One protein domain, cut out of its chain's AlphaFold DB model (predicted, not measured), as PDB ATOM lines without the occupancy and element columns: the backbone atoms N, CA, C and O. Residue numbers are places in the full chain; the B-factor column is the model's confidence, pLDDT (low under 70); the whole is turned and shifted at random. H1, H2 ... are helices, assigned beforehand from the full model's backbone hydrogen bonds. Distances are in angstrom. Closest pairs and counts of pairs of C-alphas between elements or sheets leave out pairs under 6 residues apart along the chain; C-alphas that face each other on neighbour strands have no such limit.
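Overview. This is residues 261 to 401 of the 452 residues of the protein "DnaJ-like subfamily C member 8" of Hondaea fermentalgiana (UniProt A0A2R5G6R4). A hairpin of two helices, H4 and H5, stands at one end, and the long helix H6 leads away from its foot to the short helix H7 at the other end, where the chain folds back into H8, whose first half crosses H6. The short helices H1 and H3 pack on H5 and the short H2 packs on H8, while residues 392 to 401 of H8 stick out free. The printed part has 141 residues with eight named helices, H1 to H8 in order, and no named strand; the class is all helix. It is only just compact, close to loose, with a radius of gyration of the C-alphas of 17.3 A and spans of 57 by 39 by 30 A.

Arrangement. H1, residues 261 to 267, touches H5, residues 316 to 329, whose residues 316 to 322 alone take part; the closest C-alphas are those of Ile 267 and Ala 319, 5.9 A apart. They run the same way at a steep tilt of 46 degrees. H2, residues 272 to 275, touches residues 383 to 390 alone of H8, residues 374 to 401, with the C-alphas of Trp 274 and Ala 387 closest at 5.1 A. H3, residues 279 to 282, touches H5, closest at the C-alphas of Pro 279 and Ala 326, 4.4 A. H4, residues 292 to 305, and H5 form a helical hairpin at a shallow tilt of 4 degrees, opposite ways, with the C-alphas of Ser 303 and Phe 320 closest at 6.0 A. H6, residues 333 to 358, is about perpendicular to H5 at 90 degrees and close but not clearly touching, its closest C-alphas being those of Arg 329 and Ser 335, 6.5 A. H7, residues 364 to 370, touches residues 354 to 358 alone of H6, closest at the C-alphas of Arg 354 and Val 367, 6.7 A. Residues 342 to 350 of H6 touch residues 374 to 385 of H8 at a steep tilt of 51 degrees, opposite ways, with the C-alphas of Lys 347 and Ile 378 closest at 5.8 A. H8 is apart from H4 and H5. In H1, H4, H5, H6, H7 and H8 every O i to N i+4 pair is within hydrogen-bond range; H2 and H3 are too short for such a pair.

Along the chain. H1 begins at C-alpha 261 at (4.001, 23.952, 76.375). H4 is 20.1 A long from first to last C-alpha, H5 19.9 A and H6 37.1 A, the last beginning at C-alpha 333 at (5.473, 22.774, 107.426). H8, 40.7 A, ends at C-alpha 401 at (23.107, 0.894, 99.581).

Size, cuts and confidence. The C-alphas farthest apart are those of Asp 309 and Gly 361, 57.5 A. The printed part has no cut and no long link. The mean pLDDT of the printed part is 87.6, and residue 396 alone is under 70.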
ATOM      1  N   SER A 261       2.672  24.175  76.969       82.94
ATOM      2  CA  SER A 261       4.001  23.952  76.375       82.94
ATOM      3  C   SER A 261       5.080  24.817  77.041       82.94
ATOM      4  O   SER A 261       6.104  24.301  77.468       82.94
ATOM      5  N   ASN A 262       4.791  26.103  77.286       85.31
ATOM      6  CA  ASN A 262       5.697  27.017  77.993       85.31
ATOM      7  C   ASN A 262       6.004  26.574  79.440       85.31
ATOM      8  O   ASN A 262       7.031  26.967  79.989       85.31
ATOM      9  N   GLN A 263       5.115  25.813  80.090       86.31
ATOM     10  CA  GLN A 263       5.390  25.218  81.402       86.31
ATOM     11  C   GLN A 263       6.189  23.919  81.273       86.31
ATOM     12  O   GLN A 263       7.105  23.732  82.067       86.31
ATOM     13  N   LEU A 264       5.920  23.079  80.268       86.00
ATOM     14  CA  LEU A 264       6.739  21.895  79.976       86.00
ATOM     15  C   LEU A 264       8.195  22.290  79.685       86.00
ATOM     16  O   LEU A 264       9.100  21.767  80.322       86.00
ATOM     17  N   ASP A 265       8.424  23.280  78.818       85.56
ATOM     18  CA  ASP A 265       9.769  23.766  78.473       85.56
ATOM     19  C   ASP A 265      10.483  24.465  79.648       85.56
ATOM     20  O   ASP A 265      11.711  24.502  79.702       85.56
ATOM     21  N   ARG A 266       9.726  24.996  80.622       87.25
ATOM     22  CA  ARG A 266      10.273  25.559  81.870       87.25
ATOM     23  C   ARG A 266      10.644  24.471  82.880       87.25
ATOM     24  O   ARG A 266      11.688  24.574  83.516       87.25
ATOM     25  N   ILE A 267       9.772  23.480  83.068       87.25
ATOM     26  CA  ILE A 267       9.937  22.408  84.063       87.25
ATOM     27  C   ILE A 267      10.959  21.376  83.586       87.25
ATOM     28  O   ILE A 267      11.701  20.856  84.407       87.25
ATOM     29  N   LEU A 268      11.031  21.115  82.279       87.38
ATOM     30  CA  LEU A 268      11.943  20.161  81.641       87.38
ATOM     31  C   LEU A 268      12.964  20.886  80.753       87.38
ATOM     32  O   LEU A 268      13.249  20.486  79.624       87.38
ATOM     33  N   CYS A 269      13.503  21.988  81.273       80.19
ATOM     34  CA  CYS A 269      14.650  22.670  80.689       80.19
ATOM     35  C   CYS A 269      15.925  21.798  80.770       80.19
ATOM     36  O   CYS A 269      15.952  20.747  81.426       80.19
ATOM     37  N   LYS A 270      17.010  22.222  80.099       76.25
ATOM     38  CA  LYS A 270      18.313  21.545  80.225       76.25
ATOM     39  C   LYS A 270      18.724  21.537  81.705       76.25
ATOM     40  O   LYS A 270      18.650  22.569  82.369       76.25
ATOM     41  N   ASN A 271      19.142  20.373  82.207       74.69
ATOM     42  CA  ASN A 271      19.541  20.150  83.605       74.69
ATOM     43  C   ASN A 271      18.424  20.378  84.646       74.69
ATOM     44  O   ASN A 271      18.697  20.716  85.802       74.69
ATOM     45  N   HIS A 272      17.160  20.178  84.257       80.12
ATOM     46  CA  HIS A 272      16.018  20.342  85.155       80.12
ATOM     47  C   HIS A 272      16.108  19.511  86.444       80.12
ATOM     48  O   HIS A 272      15.645  19.989  87.472       80.12
ATOM     49  N   GLU A 273      16.746  18.334  86.439       76.88
ATOM     50  CA  GLU A 273      17.003  17.543  87.656       76.88
ATOM     51  C   GLU A 273      17.637  18.361  88.786       76.88
ATOM     52  O   GLU A 273      17.260  18.214  89.948       76.88
ATOM     53  N   TRP A 274      18.584  19.238  88.441       79.12
ATOM     54  CA  TRP A 274      19.326  20.059  89.391       79.12
ATOM     55  C   TRP A 274      18.618  21.386  89.684       79.12
ATOM     56  O   TRP A 274      18.672  21.874  90.811       79.12
ATOM     57  N   ILE A 275      17.895  21.948  88.711       79.50
ATOM     58  CA  ILE A 275      17.130  23.199  88.867       79.50
ATOM     59  C   ILE A 275      15.848  22.977  89.693       79.50
ATOM     60  O   ILE A 275      15.514  23.788  90.559       79.50
ATOM     61  N   ASN A 276      15.153  21.857  89.484       85.50
ATOM     62  CA  ASN A 276      13.896  21.515  90.157       85.50
ATOM     63  C   ASN A 276      14.089  21.054  91.614       85.50
ATOM     64  O   ASN A 276      13.113  20.861  92.341       85.50
ATOM     65  N   THR A 277      15.339  20.942  92.081       86.19
ATOM     66  CA  THR A 277      15.672  20.679  93.493       86.19
ATOM     67  C   THR A 277      15.095  21.723  94.453       86.19
ATOM     68  O   THR A 277      14.830  21.387  95.609       86.19
ATOM     69  N   ASN A 278      14.849  22.956  93.984       90.00
ATOM     70  CA  ASN A 278      14.122  24.008  94.696       90.00
ATOM     71  C   ASN A 278      12.600  23.925  94.413       90.00
ATOM     72  O   ASN A 278      12.137  24.391  93.366       90.00
ATOM     73  N   PRO A 279      11.771  23.430  95.353       90.06
ATOM     74  CA  PRO A 279      10.355  23.177  95.083       90.06
ATOM     75  C   PRO A 279       9.512  24.441  94.846       90.06
ATOM     76  O   PRO A 279       8.513  24.394  94.124       90.06
ATOM     77  N   PHE A 280       9.902  25.588  95.421       90.31
ATOM     78  CA  PHE A 280       9.204  26.858  95.188       90.31
ATOM     79  C   PHE A 280       9.384  27.332  93.737       90.31
ATOM     80  O   PHE A 280       8.441  27.850  93.133       90.31
ATOM     81  N   GLN A 281      10.560  27.084  93.149       88.12
ATOM     82  CA  GLN A 281      10.869  27.421  91.759       88.12
ATOM     83  C   GLN A 281      10.079  26.543  90.776       88.12
ATOM     84  O   GLN A 281       9.491  27.070  89.825       88.12
ATOM     85  N   VAL A 282       9.941  25.239  91.050       89.50
ATOM     86  CA  VAL A 282       9.084  24.329  90.263       89.50
ATOM     87  C   VAL A 282       7.635  24.818  90.243       89.50
ATOM     88  O   VAL A 282       7.072  25.042  89.170       89.50
ATOM     89  N   LEU A 283       7.040  25.078  91.414       90.50
ATOM     90  CA  LEU A 283       5.642  25.522  91.528       90.50
ATOM     91  C   LEU A 283       5.395  26.976  91.072       90.50
ATOM     92  O   LEU A 283       4.242  27.417  91.030       90.50
ATOM     93  N   GLY A 284       6.445  27.730  90.727       85.56
ATOM     94  CA  GLY A 284       6.336  29.133  90.317       85.56
ATOM     95  C   GLY A 284       5.839  30.037  91.449       85.56
ATOM     96  O   GLY A 284       4.960  30.874  91.235       85.56
ATOM     97  N   ILE A 285       6.353  29.817  92.662       87.69
ATOM     98  CA  ILE A 285       6.022  30.565  93.878       87.69
ATOM     99  C   ILE A 285       7.158  31.553  94.157       87.69
ATOM    100  O   ILE A 285       8.217  31.162  94.633       87.69
ATOM    101  N   GLN A 286       6.929  32.841  93.881       76.44
ATOM    102  CA  GLN A 286       7.901  33.907  94.173       76.44
ATOM    103  C   GLN A 286       7.944  34.294  95.662       76.44
ATOM    104  O   GLN A 286       8.923  34.860  96.135       76.44
ATOM    105  N   ASN A 287       6.877  34.005  96.411       78.69
ATOM    106  CA  ASN A 287       6.754  34.360  97.820       78.69
ATOM    107  C   ASN A 287       7.170  33.182  98.717       78.69
ATOM    108  O   ASN A 287       6.387  32.265  98.952       78.69
ATOM    109  N   GLU A 288       8.385  33.224  99.263       75.19
ATOM    110  CA  GLU A 288       8.913  32.207 100.193       75.19
ATOM    111  C   GLU A 288       8.086  32.055 101.483       75.19
ATOM    112  O   GLU A 288       8.132  31.007 102.133       75.19
ATOM    113  N   GLN A 289       7.297  33.071 101.853       80.81
ATOM    114  CA  GLN A 289       6.378  33.035 102.995       80.81
ATOM    115  C   GLN A 289       5.015  32.393 102.653       80.81
ATOM    116  O   GLN A 289       4.116  32.381 103.492       80.81
ATOM    117  N   ALA A 290       4.858  31.827 101.447       83.25
ATOM    118  CA  ALA A 290       3.653  31.124 101.005       83.25
ATOM    119  C   ALA A 290       3.192  30.041 101.994       83.25
ATOM    120  O   ALA A 290       3.983  29.238 102.502       83.25
ATOM    121  N   THR A 291       1.882  29.997 102.234       88.88
ATOM    122  CA  THR A 291       1.260  29.033 103.147       88.88
ATOM    123  C   THR A 291       1.009  27.685 102.462       88.88
ATOM    124  O   THR A 291       1.041  27.568 101.235       88.88
ATOM    125  N   ALA A 292       0.650  26.661 103.246       88.50
ATOM    126  CA  ALA A 292       0.162  25.381 102.719       88.50
ATOM    127  C   ALA A 292      -0.999  25.542 101.712       88.50
ATOM    128  O   ALA A 292      -1.108  24.776 100.753       88.50
ATOM    129  N   PHE A 293      -1.858  26.549 101.912       88.94
ATOM    130  CA  PHE A 293      -2.970  26.851 101.011       88.94
ATOM    131  C   PHE A 293      -2.479  27.410  99.670       88.94
ATOM    132  O   PHE A 293      -2.953  26.976  98.622       88.94
ATOM    133  N   ASP A 294      -1.498  28.314  99.684       89.81
ATOM    134  CA  ASP A 294      -0.932  28.914  98.470       89.81
ATOM    135  C   ASP A 294      -0.143  27.890  97.650       89.81
ATOM    136  O   ASP A 294      -0.325  27.800  96.432       89.81
ATOM    137  N   VAL A 295       0.649  27.052  98.330       91.44
ATOM    138  CA  VAL A 295       1.347  25.895  97.750       91.44
ATOM    139  C   VAL A 295       0.347  24.953  97.071       91.44
ATOM    140  O   VAL A 295       0.497  24.645  95.890       91.44
ATOM    141  N   LYS A 296      -0.734  24.565  97.763       92.25
ATOM    142  CA  LYS A 296      -1.792  23.706  97.203       92.25
ATOM    143  C   LYS A 296      -2.538  24.361  96.034       92.25
ATOM    144  O   LYS A 296      -2.847  23.692  95.048       92.25
ATOM    145  N   LYS A 297      -2.807  25.667  96.105       91.00
ATOM    146  CA  LYS A 297      -3.473  26.448  95.050       91.00
ATOM    147  C   LYS A 297      -2.613  26.553  93.785       91.00
ATOM    148  O   LYS A 297      -3.142  26.408  92.682       91.00
ATOM    149  N   ARG A 298      -1.300  26.772  93.929       90.00
ATOM    150  CA  ARG A 298      -0.342  26.789  92.809       90.00
ATOM    151  C   ARG A 298      -0.128  25.393  92.233       90.00
ATOM    152  O   ARG A 298      -0.222  25.259  91.016       90.00
ATOM    153  N   TYR A 299       0.016  24.364  93.075       93.94
ATOM    154  CA  TYR A 299       0.047  22.965  92.637       93.94
ATOM    155  C   TYR A 299      -1.176  22.612  91.790       93.94
ATOM    156  O   TYR A 299      -1.001  22.258  90.633       93.94
ATOM    157  N   HIS A 300      -2.406  22.790  92.292       91.88
ATOM    158  CA  HIS A 300      -3.617  22.463  91.526       91.88
ATOM    159  C   HIS A 300      -3.712  23.208  90.186       91.88
ATOM    160  O   HIS A 300      -4.195  22.633  89.211       91.88
ATOM    161  N   LYS A 301      -3.258  24.470  90.110       90.62
ATOM    162  CA  LYS A 301      -3.241  25.221  88.845       90.62
ATOM    163  C   LYS A 301      -2.191  24.675  87.872       90.62
ATOM    164  O   LYS A 301      -2.503  24.518  86.699       90.62
ATOM    165  N   LEU A 302      -0.980  24.386  88.346       90.56
ATOM    166  CA  LEU A 302       0.121  23.920  87.503       90.56
ATOM    167  C   LEU A 302      -0.068  22.461  87.066       90.56
ATOM    168  O   LEU A 302       0.011  22.176  85.876       90.56
ATOM    169  N   SER A 303      -0.425  21.560  87.983       92.38
ATOM    170  CA  SER A 303      -0.683  20.146  87.679       92.38
ATOM    171  C   SER A 303      -1.893  19.945  86.765       92.38
ATOM    172  O   SER A 303      -1.914  18.998  85.991       92.38
ATOM    173  N   THR A 304      -2.862  20.870  86.760       91.31
ATOM    174  CA  THR A 304      -3.955  20.889  85.766       91.31
ATOM    175  C   THR A 304      -3.482  21.283  84.359       91.31
ATOM    176  O   THR A 304      -4.118  20.872  83.390       91.31
ATOM    177  N   LEU A 305      -2.407  22.071  84.241       89.25
ATOM    178  CA  LEU A 305      -1.857  22.559  82.967       89.25
ATOM    179  C   LEU A 305      -0.845  21.599  82.326       89.25
ATOM    180  O   LEU A 305      -0.657  21.683  81.119       89.25
ATOM    181  N   VAL A 306      -0.209  20.719  83.108       89.81
ATOM    182  CA  VAL A 306       0.767  19.714  82.626       89.81
ATOM    183  C   VAL A 306       0.281  18.266  82.808       89.81
ATOM    184  O   VAL A 306       1.081  17.343  82.834       89.81
ATOM    185  N   HIS A 307      -1.026  18.050  82.995       90.69
ATOM    186  CA  HIS A 307      -1.580  16.705  83.192       90.69
ATOM    187  C   HIS A 307      -1.536  15.897  81.883       90.69
ATOM    188  O   HIS A 307      -2.100  16.387  80.903       90.69
ATOM    189  N   PRO A 308      -1.009  14.654  81.856       91.31
ATOM    190  CA  PRO A 308      -0.890  13.860  80.626       91.31
ATOM    191  C   PRO A 308      -2.212  13.740  79.845       91.31
ATOM    192  O   PRO A 308      -2.252  14.083  78.668       91.31
ATOM    193  N   ASP A 309      -3.336  13.426  80.503       90.25
ATOM    194  CA  ASP A 309      -4.679  13.380  79.881       90.25
ATOM    195  C   ASP A 309      -5.133  14.681  79.171       90.25
ATOM    196  O   ASP A 309      -6.143  14.680  78.467       90.25
ATOM    197  N   LYS A 310      -4.463  15.817  79.413       86.62
ATOM    198  CA  LYS A 310      -4.837  17.153  78.913       86.62
ATOM    199  C   LYS A 310      -3.809  17.760  77.961       86.62
ATOM    200  O   LYS A 310      -4.121  18.754  77.306       86.62
ATOM    201  N   THR A 311      -2.612  17.189  77.880       85.50
ATOM    202  CA  THR A 311      -1.502  17.677  77.056       85.50
ATOM    203  C   THR A 311      -0.901  16.518  76.279       85.50
ATOM    204  O   THR A 311      -0.263  15.649  76.861       85.50
ATOM    205  N   THR A 312      -1.066  16.532  74.957       85.19
ATOM    206  CA  THR A 312      -0.631  15.463  74.037       85.19
ATOM    207  C   THR A 312       0.897  15.316  73.913       85.19
ATOM    208  O   THR A 312       1.374  14.422  73.218       85.19
ATOM    209  N   ASP A 313       1.672  16.195  74.549       86.81
ATOM    210  CA  ASP A 313       3.129  16.108  74.631       86.81
ATOM    211  C   ASP A 313       3.555  14.923  75.512       86.81
ATOM    212  O   ASP A 313       3.237  14.891  76.699       86.81
ATOM    213  N   ALA A 314       4.361  13.994  74.984       88.25
ATOM    214  CA  ALA A 314       4.880  12.851  75.754       88.25
ATOM    215  C   ALA A 314       5.640  13.271  77.034       88.25
ATOM    216  O   ALA A 314       5.583  12.586  78.047       88.25
ATOM    217  N   ARG A 315       6.266  14.457  77.009       87.88
ATOM    218  CA  ARG A 315       6.962  15.101  78.141       87.88
ATOM    219  C   ARG A 315       6.044  15.499  79.313       87.88
ATOM    220  O   ARG A 315       6.523  15.997  80.329       87.88
ATOM    221  N   ALA A 316       4.724  15.370  79.178       90.75
ATOM    222  CA  ALA A 316       3.777  15.777  80.213       90.75
ATOM    223  C   ALA A 316       3.877  14.932  81.491       90.75
ATOM    224  O   ALA A 316       3.726  15.472  82.584       90.75
ATOM    225  N   GLU A 317       4.159  13.631  81.372       92.50
ATOM    226  CA  GLU A 317       4.249  12.732  82.528       92.50
ATOM    227  C   GLU A 317       5.428  13.103  83.444       92.50
ATOM    228  O   GLU A 317       5.230  13.300  84.646       92.50
ATOM    229  N   ASP A 318       6.613  13.344  82.872       90.00
ATOM    230  CA  ASP A 318       7.806  13.785  83.609       90.00
ATOM    231  C   ASP A 318       7.587  15.150  84.284       90.00
ATOM    232  O   ASP A 318       7.853  15.332  85.475       90.00
ATOM    233  N   ALA A 319       7.025  16.120  83.549       90.56
ATOM    234  CA  ALA A 319       6.735  17.448  84.088       90.56
ATOM    235  C   ALA A 319       5.702  17.397  85.226       90.56
ATOM    236  O   ALA A 319       5.819  18.126  86.216       90.56
ATOM    237  N   PHE A 320       4.696  16.527  85.111       93.94
ATOM    238  CA  PHE A 320       3.715  16.285  86.163       93.94
ATOM    239  C   PHE A 320       4.352  15.620  87.391       93.94
ATOM    240  O   PHE A 320       4.048  16.014  88.521       93.94
ATOM    241  N   ALA A 321       5.272  14.669  87.192       93.00
ATOM    242  CA  ALA A 321       6.015  14.014  88.264       93.00
ATOM    243  C   ALA A 321       6.886  15.005  89.058       93.00
ATOM    244  O   ALA A 321       6.837  14.999  90.291       93.00
ATOM    245  N   GLU A 322       7.605  15.916  88.393       92.12
ATOM    246  CA  GLU A 322       8.380  16.976  89.061       92.12
ATOM    247  C   GLU A 322       7.481  17.954  89.840       92.12
ATOM    248  O   GLU A 322       7.728  18.244  91.014       92.12
ATOM    249  N   VAL A 323       6.380  18.415  89.233       93.56
ATOM    250  CA  VAL A 323       5.398  19.304  89.889       93.56
ATOM    251  C   VAL A 323       4.764  18.642  91.116       93.56
ATOM    252  O   VAL A 323       4.528  19.306  92.131       93.56
ATOM    253  N   ARG A 324       4.518  17.331  91.052       94.69
ATOM    254  CA  ARG A 324       4.029  16.534  92.177       94.69
ATOM    255  C   ARG A 324       5.086  16.383  93.274       94.69
ATOM    256  O   ARG A 324       4.776  16.671  94.430       94.69
ATOM    257  N   ARG A 325       6.325  16.018  92.930       93.00
ATOM    258  CA  ARG A 325       7.442  15.872  93.883       93.00
ATOM    259  C   ARG A 325       7.714  17.182  94.632       93.00
ATOM    260  O   ARG A 325       7.922  17.176  95.845       93.00
ATOM    261  N   ALA A 326       7.641  18.316  93.931       93.00
ATOM    262  CA  ALA A 326       7.764  19.645  94.524       93.00
ATOM    263  C   ALA A 326       6.618  19.975  95.502       93.00
ATOM    264  O   ALA A 326       6.864  20.530  96.574       93.00
ATOM    265  N   TYR A 327       5.375  19.606  95.174       94.75
ATOM    266  CA  TYR A 327       4.238  19.767  96.085       94.75
ATOM    267  C   TYR A 327       4.363  18.886  97.336       94.75
ATOM    268  O   TYR A 327       4.185  19.387  98.443       94.75
ATOM    269  N   GLU A 328       4.731  17.611  97.184       93.75
ATOM    270  CA  GLU A 328       4.921  16.678  98.304       93.75
ATOM    271  C   GLU A 328       6.047  17.164  99.247       93.75
ATOM    272  O   GLU A 328       5.849  17.232 100.463       93.75
ATOM    273  N   ARG A 329       7.179  17.651  98.706       90.31
ATOM    274  CA  ARG A 329       8.300  18.241  99.479       90.31
ATOM    275  C   ARG A 329       7.948  19.576 100.170       90.31
ATOM    276  O   ARG A 329       8.664  19.987 101.083       90.31
ATOM    277  N   LEU A 330       6.841  20.227  99.792       92.12
ATOM    278  CA  LEU A 330       6.282  21.428 100.438       92.12
ATOM    279  C   LEU A 330       4.943  21.183 101.160       92.12
ATOM    280  O   LEU A 330       4.307  22.150 101.587       92.12
ATOM    281  N   GLN A 331       4.488  19.936 101.313       89.62
ATOM    282  CA  GLN A 331       3.215  19.623 101.975       89.62
ATOM    283  C   GLN A 331       3.309  19.773 103.503       89.62
ATOM    284  O   GLN A 331       2.396  20.316 104.133       89.62
ATOM    285  N   ASP A 332       4.427  19.346 104.089       90.38
ATOM    286  CA  ASP A 332       4.760  19.510 105.508       90.38
ATOM    287  C   ASP A 332       5.332  20.912 105.813       90.38
ATOM    288  O   ASP A 332       6.048  21.505 105.004       90.38
ATOM    289  N   ASP A 333       5.027  21.444 107.000       90.25
ATOM    290  CA  ASP A 333       5.473  22.774 107.426       90.25
ATOM    291  C   ASP A 333       6.936  22.801 107.876       90.25
ATOM    292  O   ASP A 333       7.659  23.738 107.538       90.25
ATOM    293  N   GLY A 334       7.420  21.741 108.535       91.56
ATOM    294  CA  GLY A 334       8.844  21.607 108.858       91.56
ATOM    295  C   GLY A 334       9.709  21.546 107.594       91.56
ATOM    296  O   GLY A 334      10.817  22.075 107.544       91.56
ATOM    297  N   SER A 335       9.181  20.952 106.529       88.81
ATOM    298  CA  SER A 335       9.812  20.864 105.212       88.81
ATOM    299  C   SER A 335       9.775  22.198 104.464       88.81
ATOM    300  O   SER A 335      10.828  22.635 104.002       88.81
ATOM    301  N   ARG A 336       8.639  22.920 104.452       91.06
ATOM    302  CA  ARG A 336       8.589  24.321 103.975       91.06
ATOM    303  C   ARG A 336       9.592  25.212 104.711       91.06
ATOM    304  O   ARG A 336      10.324  25.958 104.067       91.06
ATOM    305  N   SER A 337       9.646  25.110 106.039       91.88
ATOM    306  CA  SER A 337      10.540  25.899 106.892       91.88
ATOM    307  C   SER A 337      12.019  25.615 106.595       91.88
ATOM    308  O   SER A 337      12.793  26.549 106.397       91.88
ATOM    309  N   ARG A 338      12.406  24.340 106.428       90.88
ATOM    310  CA  ARG A 338      13.766  23.957 105.998       90.88
ATOM    311  C   ARG A 338      14.134  24.523 104.622       90.88
ATOM    312  O   ARG A 338      15.221  25.071 104.475       90.88
ATOM    313  N   VAL A 339      13.245  24.426 103.629       91.19
ATOM    314  CA  VAL A 339      13.486  24.984 102.282       91.19
ATOM    315  C   VAL A 339      13.632  26.512 102.347       91.19
ATOM    316  O   VAL A 339      14.561  27.058 101.756       91.19
ATOM    317  N   ARG A 340      12.774  27.200 103.115       91.31
ATOM    318  CA  ARG A 340      12.860  28.652 103.348       91.31
ATOM    319  C   ARG A 340      14.184  29.055 103.999       91.31
ATOM    320  O   ARG A 340      14.835  29.961 103.493       91.31
ATOM    321  N   ALA A 341      14.603  28.364 105.058       92.94
ATOM    322  CA  ALA A 341      15.842  28.663 105.776       92.94
ATOM    323  C   ALA A 341      17.090  28.545 104.880       92.94
ATOM    324  O   ALA A 341      17.992  29.372 104.985       92.94
ATOM    325  N   ILE A 342      17.126  27.576 103.953       92.00
ATOM    326  CA  ILE A 342      18.212  27.470 102.961       92.00
ATOM    327  C   ILE A 342      18.207  28.693 102.030       92.00
ATOM    328  O   ILE A 342      19.259  29.286 101.804       92.00
ATOM    329  N   ILE A 343      17.044  29.112 101.517       92.12
ATOM    330  CA  ILE A 343      16.938  30.287 100.629       92.12
ATOM    331  C   ILE A 343      17.341  31.576 101.366       92.12
ATOM    332  O   ILE A 343      18.083  32.394 100.822       92.12
ATOM    333  N   GLU A 344      16.916  31.739 102.618       93.19
ATOM    334  CA  GLU A 344      17.271  32.876 103.473       93.19
ATOM    335  C   GLU A 344      18.781  32.912 103.781       93.19
ATOM    336  O   GLU A 344      19.411  33.964 103.648       93.19
ATOM    337  N   GLN A 345      19.398  31.757 104.058       93.88
ATOM    338  CA  GLN A 345      20.853  31.620 104.195       93.88
ATOM    339  C   GLN A 345      21.593  31.991 102.897       93.88
ATOM    340  O   GLN A 345      22.599  32.704 102.945       93.88
ATOM    341  N   CYS A 346      21.093  31.561 101.731       93.38
ATOM    342  CA  CYS A 346      21.662  31.925 100.429       93.38
ATOM    343  C   CYS A 346      21.615  33.443 100.203       93.38
ATOM    344  O   CYS A 346      22.622  34.040  99.826       93.38
ATOM    345  N   LYS A 347      20.469  34.080 100.488       93.06
ATOM    346  CA  LYS A 347      20.297  35.537 100.393       93.06
ATOM    347  C   LYS A 347      21.253  36.287 101.314       93.06
ATOM    348  O   LYS A 347      21.960  37.173 100.842       93.06
ATOM    349  N   GLY A 348      21.324  35.901 102.589       92.56
ATOM    350  CA  GLY A 348      22.246  36.501 103.556       92.56
ATOM    351  C   GLY A 348      23.707  36.394 103.111       92.56
ATOM    352  O   GLY A 348      24.440  37.377 103.174       92.56
ATOM    353  N   SER A 349      24.110  35.238 102.569       93.31
ATOM    354  CA  SER A 349      25.452  35.044 102.004       93.31
ATOM    355  C   SER A 349      25.736  35.984 100.827       93.31
ATOM    356  O   SER A 349      26.801  36.592 100.789       93.31
ATOM    357  N   VAL A 350      24.801  36.117  99.880       92.75
ATOM    358  CA  VAL A 350      24.962  36.940  98.663       92.75
ATOM    359  C   VAL A 350      24.941  38.443  98.967       92.75
ATOM    360  O   VAL A 350      25.652  39.214  98.321       92.75
ATOM    361  N   ILE A 351      24.155  38.870  99.958       92.75
ATOM    362  CA  ILE A 351      24.136  40.259 100.435       92.75
ATOM    363  C   ILE A 351      25.466  40.581 101.128       92.75
ATOM    364  O   ILE A 351      26.156  41.506 100.703       92.75
ATOM    365  N   ALA A 352      25.893  39.753 102.088       92.69
ATOM    366  CA  ALA A 352      27.159  39.941 102.796       92.69
ATOM    367  C   ALA A 352      28.392  39.839 101.875       92.69
ATOM    368  O   ALA A 352      29.444  40.397 102.182       92.69
ATOM    369  N   GLU A 353      28.304  39.120 100.753       91.50
ATOM    370  CA  GLU A 353      29.348  39.096  99.724       91.50
ATOM    371  C   GLU A 353      29.402  40.403  98.917       91.50
ATOM    372  O   GLU A 353      30.495  40.936  98.718       91.50
ATOM    373  N   ARG A 354      28.249  40.974  98.532       91.56
ATOM    374  CA  ARG A 354      28.198  42.310  97.909       91.56
ATOM    375  C   ARG A 354      28.710  43.399  98.843       91.56
ATOM    376  O   ARG A 354      29.533  44.205  98.419       91.56
ATOM    377  N   GLU A 355      28.273  43.407 100.100       92.31
ATOM    378  CA  GLU A 355      28.723  44.371 101.115       92.31
ATOM    379  C   GLU A 355      30.253  44.340 101.254       92.31
ATOM    380  O   GLU A 355      30.907  45.363 101.071       92.31
ATOM    381  N   LYS A 356      30.854  43.146 101.375       92.00
ATOM    382  CA  LYS A 356      32.321  42.956 101.399       92.00
ATOM    383  C   LYS A 356      33.057  43.398 100.129       92.00
ATOM    384  O   LYS A 356      34.286  43.481 100.165       92.00
ATOM    385  N   LEU A 357      32.380  43.600  98.997       89.44
ATOM    386  CA  LEU A 357      32.983  44.172  97.786       89.44
ATOM    387  C   LEU A 357      32.853  45.700  97.769       89.44
ATOM    388  O   LEU A 357      33.825  46.376  97.433       89.44
ATOM    389  N   LEU A 358      31.710  46.239  98.200       87.94
ATOM    390  CA  LEU A 358      31.512  47.680  98.384       87.94
ATOM    391  C   LEU A 358      32.490  48.241  99.438       87.94
ATOM    392  O   LEU A 358      33.152  49.245  99.181       87.94
ATOM    393  N   ASP A 359      32.689  47.533 100.555       91.88
ATOM    394  CA  ASP A 359      33.677  47.860 101.601       91.88
ATOM    395  C   ASP A 359      35.130  47.850 101.088       91.88
ATOM    396  O   ASP A 359      35.992  48.560 101.608       91.88
ATOM    397  N   LYS A 360      35.419  47.059 100.044       91.06
ATOM    398  CA  LYS A 360      36.728  47.027  99.361       91.06
ATOM    399  C   LYS A 360      36.883  48.135  98.313       91.06
ATOM    400  O   LYS A 360      37.907  48.180  97.636       91.06
ATOM    401  N   GLY A 361      35.892  49.017  98.174       90.56
ATOM    402  CA  GLY A 361      35.909  50.144  97.247       90.56
ATOM    403  C   GLY A 361      35.475  49.818  95.817       90.56
ATOM    404  O   GLY A 361      35.648  50.671  94.950       90.56
ATOM    405  N   PHE A 362      34.904  48.636  95.545       89.12
ATOM    406  CA  PHE A 362      34.267  48.384  94.247       89.12
ATOM    407  C   PHE A 362      32.968  49.186  94.131       89.12
ATOM    408  O   PHE A 362      32.173  49.247  95.070       89.12
ATOM    409  N   SER A 363      32.719  49.776  92.965       90.94
ATOM    410  CA  SER A 363      31.440  50.418  92.670       90.94
ATOM    411  C   SER A 363      30.330  49.382  92.473       90.94
ATOM    412  O   SER A 363      30.576  48.243  92.075       90.94
ATOM    413  N   ALA A 364      29.072  49.788  92.677       86.06
ATOM    414  CA  ALA A 364      27.919  48.910  92.458       86.06
ATOM    415  C   ALA A 364      27.864  48.320  91.032       86.06
ATOM    416  O   ALA A 364      27.389  47.203  90.858       86.06
ATOM    417  N   ALA A 365      28.391  49.031  90.027       89.44
ATOM    418  CA  ALA A 365      28.475  48.535  88.654       89.44
ATOM    419  C   ALA A 365      29.494  47.389  88.505       89.44
ATOM    420  O   ALA A 365      29.173  46.379  87.893       89.44
ATOM    421  N   GLU A 366      30.680  47.505  89.110       87.12
ATOM    422  CA  GLU A 366      31.704  46.442  89.106       87.12
ATOM    423  C   GLU A 366      31.276  45.230  89.951       87.12
ATOM    424  O   GLU A 366      31.658  44.095  89.665       87.12
ATOM    425  N   VAL A 367      30.471  45.453  90.995       83.69
ATOM    426  CA  VAL A 367      29.857  44.379  91.789       83.69
ATOM    427  C   VAL A 367      28.799  43.632  90.971       83.69
ATOM    428  O   VAL A 367      28.823  42.401  90.944       83.69
ATOM    429  N   ASP A 368      27.925  44.344  90.254       86.94
ATOM    430  CA  ASP A 368      26.903  43.726  89.396       86.94
ATOM    431  C   ASP A 368      27.451  43.182  88.056       86.94
ATOM    432  O   ASP A 368      26.786  42.398  87.370       86.94
ATOM    433  N   GLU A 369      28.677  43.553  87.681       87.31
ATOM    434  CA  GLU A 369      29.453  42.905  86.620       87.31
ATOM    435  C   GLU A 369      30.026  41.561  87.095       87.31
ATOM    436  O   GLU A 369      29.901  40.566  86.386       87.31
ATOM    437  N   LYS A 370      30.572  41.500  88.319       83.38
ATOM    438  CA  LYS A 370      31.180  40.284  88.897       83.38
ATOM    439  C   LYS A 370      30.188  39.238  89.407       83.38
ATOM    440  O   LYS A 370      30.513  38.057  89.395       83.38
ATOM    441  N   LEU A 371      29.028  39.660  89.911       79.94
ATOM    442  CA  LEU A 371      28.032  38.775  90.539       79.94
ATOM    443  C   LEU A 371      26.695  38.726  89.777       79.94
ATOM    444  O   LEU A 371      25.754  38.082  90.238       79.94
ATOM    445  N   GLY A 372      26.563  39.431  88.649       86.62
ATOM    446  CA  GLY A 372      25.255  39.724  88.049       86.62
ATOM    447  C   GLY A 372      24.440  40.695  88.912       86.62
ATOM    448  O   GLY A 372      24.942  41.230  89.891       86.62
ATOM    449  N   THR A 373      23.164  40.931  88.598       89.69
ATOM    450  CA  THR A 373      22.282  41.729  89.476       89.69
ATOM    451  C   THR A 373      21.892  40.951  90.739       89.69
ATOM    452  O   THR A 373      22.053  39.729  90.797       89.69
ATOM    453  N   LEU A 374      21.373  41.640  91.766       87.44
ATOM    454  CA  LEU A 374      21.043  41.033  93.068       87.44
ATOM    455  C   LEU A 374      20.187  39.759  92.943       87.44
ATOM    456  O   LEU A 374      20.573  38.717  93.472       87.44
ATOM    457  N   ASP A 375      19.086  39.821  92.193       83.50
ATOM    458  CA  ASP A 375      18.164  38.692  92.023       83.50
ATOM    459  C   ASP A 375      18.809  37.506  91.283       83.50
ATOM    460  O   ASP A 375      18.573  36.351  91.637       83.50
ATOM    461  N   VAL A 376      19.670  37.783  90.295       85.12
ATOM    462  CA  VAL A 376      20.387  36.759  89.511       85.12
ATOM    463  C   VAL A 376      21.434  36.049  90.368       85.12
ATOM    464  O   VAL A 376      21.530  34.824  90.332       85.12
ATOM    465  N   ALA A 377      22.169  36.790  91.201       86.75
ATOM    466  CA  ALA A 377      23.115  36.211  92.154       86.75
ATOM    467  C   ALA A 377      22.420  35.316  93.192       86.75
ATOM    468  O   ALA A 377      22.929  34.248  93.533       86.75
ATOM    469  N   ILE A 378      21.253  35.747  93.688       88.25
ATOM    470  CA  ILE A 378      20.441  34.972  94.630       88.25
ATOM    471  C   ILE A 378      19.948  33.682  93.962       88.25
ATOM    472  O   ILE A 378      20.146  32.610  94.526       88.25
ATOM    473  N   ASP A 379      19.371  33.755  92.759       84.94
ATOM    474  CA  ASP A 379      18.908  32.582  92.003       84.94
ATOM    475  C   ASP A 379      20.054  31.597  91.696       84.94
ATOM    476  O   ASP A 379      19.917  30.402  91.966       84.94
ATOM    477  N   ARG A 380      21.220  32.090  91.241       84.94
ATOM    478  CA  ARG A 380      22.431  31.275  91.017       84.94
ATOM    479  C   ARG A 380      22.888  30.578  92.301       84.94
ATOM    480  O   ARG A 380      23.097  29.363  92.294       84.94
ATOM    481  N   LYS A 381      23.008  31.313  93.415       88.81
ATOM    482  CA  LYS A 381      23.450  30.750  94.702       88.81
ATOM    483  C   LYS A 381      22.450  29.734  95.253       88.81
ATOM    484  O   LYS A 381      22.872  28.670  95.692       88.81
ATOM    485  N   VAL A 382      21.148  30.019  95.181       89.88
ATOM    486  CA  VAL A 382      20.085  29.093  95.606       89.88
ATOM    487  C   VAL A 382      20.135  27.801  94.787       89.88
ATOM    488  O   VAL A 382      20.190  26.726  95.378       89.88
ATOM    489  N   LYS A 383      20.190  27.874  93.451       86.50
ATOM    490  CA  LYS A 383      20.300  26.680  92.591       86.50
ATOM    491  C   LYS A 383      21.515  25.823  92.947       86.50
ATOM    492  O   LYS A 383      21.369  24.619  93.140       86.50
ATOM    493  N   LEU A 384      22.688  26.440  93.102       85.56
ATOM    494  CA  LEU A 384      23.925  25.741  93.461       85.56
ATOM    495  C   LEU A 384      23.849  25.071  94.846       85.56
ATOM    496  O   LEU A 384      24.292  23.935  95.013       85.56
ATOM    497  N   GLU A 385      23.271  25.748  95.837       89.00
ATOM    498  CA  GLU A 385      23.147  25.251  97.213       89.00
ATOM    499  C   GLU A 385      22.120  24.110  97.343       89.00
ATOM    500  O   GLU A 385      22.332  23.179  98.128       89.00
ATOM    501  N   PHE A 386      21.034  24.123  96.561       89.88
ATOM    502  CA  PHE A 386      20.097  22.996  96.504       89.88
ATOM    503  C   PHE A 386      20.655  21.819  95.685       89.88
ATOM    504  O   PHE A 386      20.589  20.683  96.158       89.88
ATOM    505  N   ALA A 387      21.269  22.068  94.522       86.06
ATOM    506  CA  ALA A 387      21.877  21.023  93.694       86.06
ATOM    507  C   ALA A 387      23.011  20.283  94.429       86.06
ATOM    508  O   ALA A 387      23.035  19.053  94.436       86.06
ATOM    509  N   THR A 388      23.895  21.012  95.123       84.12
ATOM    510  CA  THR A 388      24.983  20.423  95.927       84.12
ATOM    511  C   THR A 388      24.437  19.494  97.018       84.12
ATOM    512  O   THR A 388      24.842  18.336  97.087       84.12
ATOM    513  N   ARG A 389      23.448  19.944  97.808       86.25
ATOM    514  CA  ARG A 389      22.812  19.115  98.855       86.25
ATOM    515  C   ARG A 389      22.090  17.892  98.289       86.25
ATOM    516  O   ARG A 389      22.057  16.846  98.932       86.25
ATOM    517  N   GLU A 390      21.501  18.001  97.100       85.75
ATOM    518  CA  GLU A 390      20.846  16.868  96.445       85.75
ATOM    519  C   GLU A 390      21.878  15.855  95.903       85.75
ATOM    520  O   GLU A 390      21.652  14.652  96.035       85.75
ATOM    521  N   ARG A 391      23.043  16.304  95.401       78.06
ATOM    522  CA  ARG A 391      24.179  15.427  95.036       78.06
ATOM    523  C   ARG A 391      24.735  14.704  96.264       78.06
ATOM    524  O   ARG A 391      24.919  13.490  96.224       78.06
ATOM    525  N   GLU A 392      24.943  15.421  97.369       77.38
ATOM    526  CA  GLU A 392      25.361  14.843  98.655       77.38
ATOM    527  C   GLU A 392      24.345  13.812  99.165       77.38
ATOM    528  O   GLU A 392      24.738  12.733  99.607       77.38
ATOM    529  N   ARG A 393      23.037  14.091  99.052       84.62
ATOM    530  CA  ARG A 393      21.975  13.130  99.390       84.62
ATOM    531  C   ARG A 393      22.061  11.868  98.526       84.62
ATOM    532  O   ARG A 393      22.121  10.777  99.089       84.62
ATOM    533  N   ARG A 394      22.121  12.009  97.192       82.25
ATOM    534  CA  ARG A 394      22.263  10.879  96.249       82.25
ATOM    535  C   ARG A 394      23.509  10.039  96.574       82.25
ATOM    536  O   ARG A 394      23.392   8.824  96.711       82.25
ATOM    537  N   LYS A 395      24.674  10.670  96.791       76.62
ATOM    538  CA  LYS A 395      25.925   9.968  97.136       76.62
ATOM    539  C   LYS A 395      25.833   9.239  98.480       76.62
ATOM    540  O   LYS A 395      26.205   8.073  98.562       76.62
ATOM    541  N   ASN A 396      25.295   9.878  99.519       67.62
ATOM    542  CA  ASN A 396      25.135   9.250 100.835       67.62
ATOM    543  C   ASN A 396      24.154   8.064 100.807       67.62
ATOM    544  O   ASN A 396      24.359   7.081 101.517       67.62
ATOM    545  N   GLU A 397      23.109   8.123  99.979       79.12
ATOM    546  CA  GLU A 397      22.171   7.011  99.785       79.12
ATOM    547  C   GLU A 397      22.792   5.854  98.990       79.12
ATOM    548  O   GLU A 397      22.618   4.702  99.392       79.12
ATOM    549  N   LEU A 398      23.589   6.131  97.950       79.19
ATOM    550  CA  LEU A 398      24.348   5.109  97.219       79.19
ATOM    551  C   LEU A 398      25.373   4.407  98.123       79.19
ATOM    552  O   LEU A 398      25.379   3.180  98.200       79.19
ATOM    553  N   MET A 399      26.171   5.166  98.882       74.06
ATOM    554  CA  MET A 399      27.127   4.603  99.847       74.06
ATOM    555  C   MET A 399      26.428   3.763 100.924       74.06
ATOM    556  O   MET A 399      26.961   2.742 101.355       74.06
ATOM    557  N   LYS A 400      25.215   4.155 101.339       78.94
ATOM    558  CA  LYS A 400      24.397   3.368 102.268       78.94
ATOM    559  C   LYS A 400      23.839   2.093 101.624       78.94
ATOM    560  O   LYS A 400      23.785   1.078 102.312       78.94
ATOM    561  N   ARG A 401      23.473   2.111 100.332       83.38
ATOM    562  CA  ARG A 401      23.107   0.894  99.581       83.38
ATOM    563  C   ARG A 401      24.297  -0.063  99.533       83.38
ATOM    564  O   ARG A 401      24.206  -1.123 100.138       83.38
TER     565      ARG A 401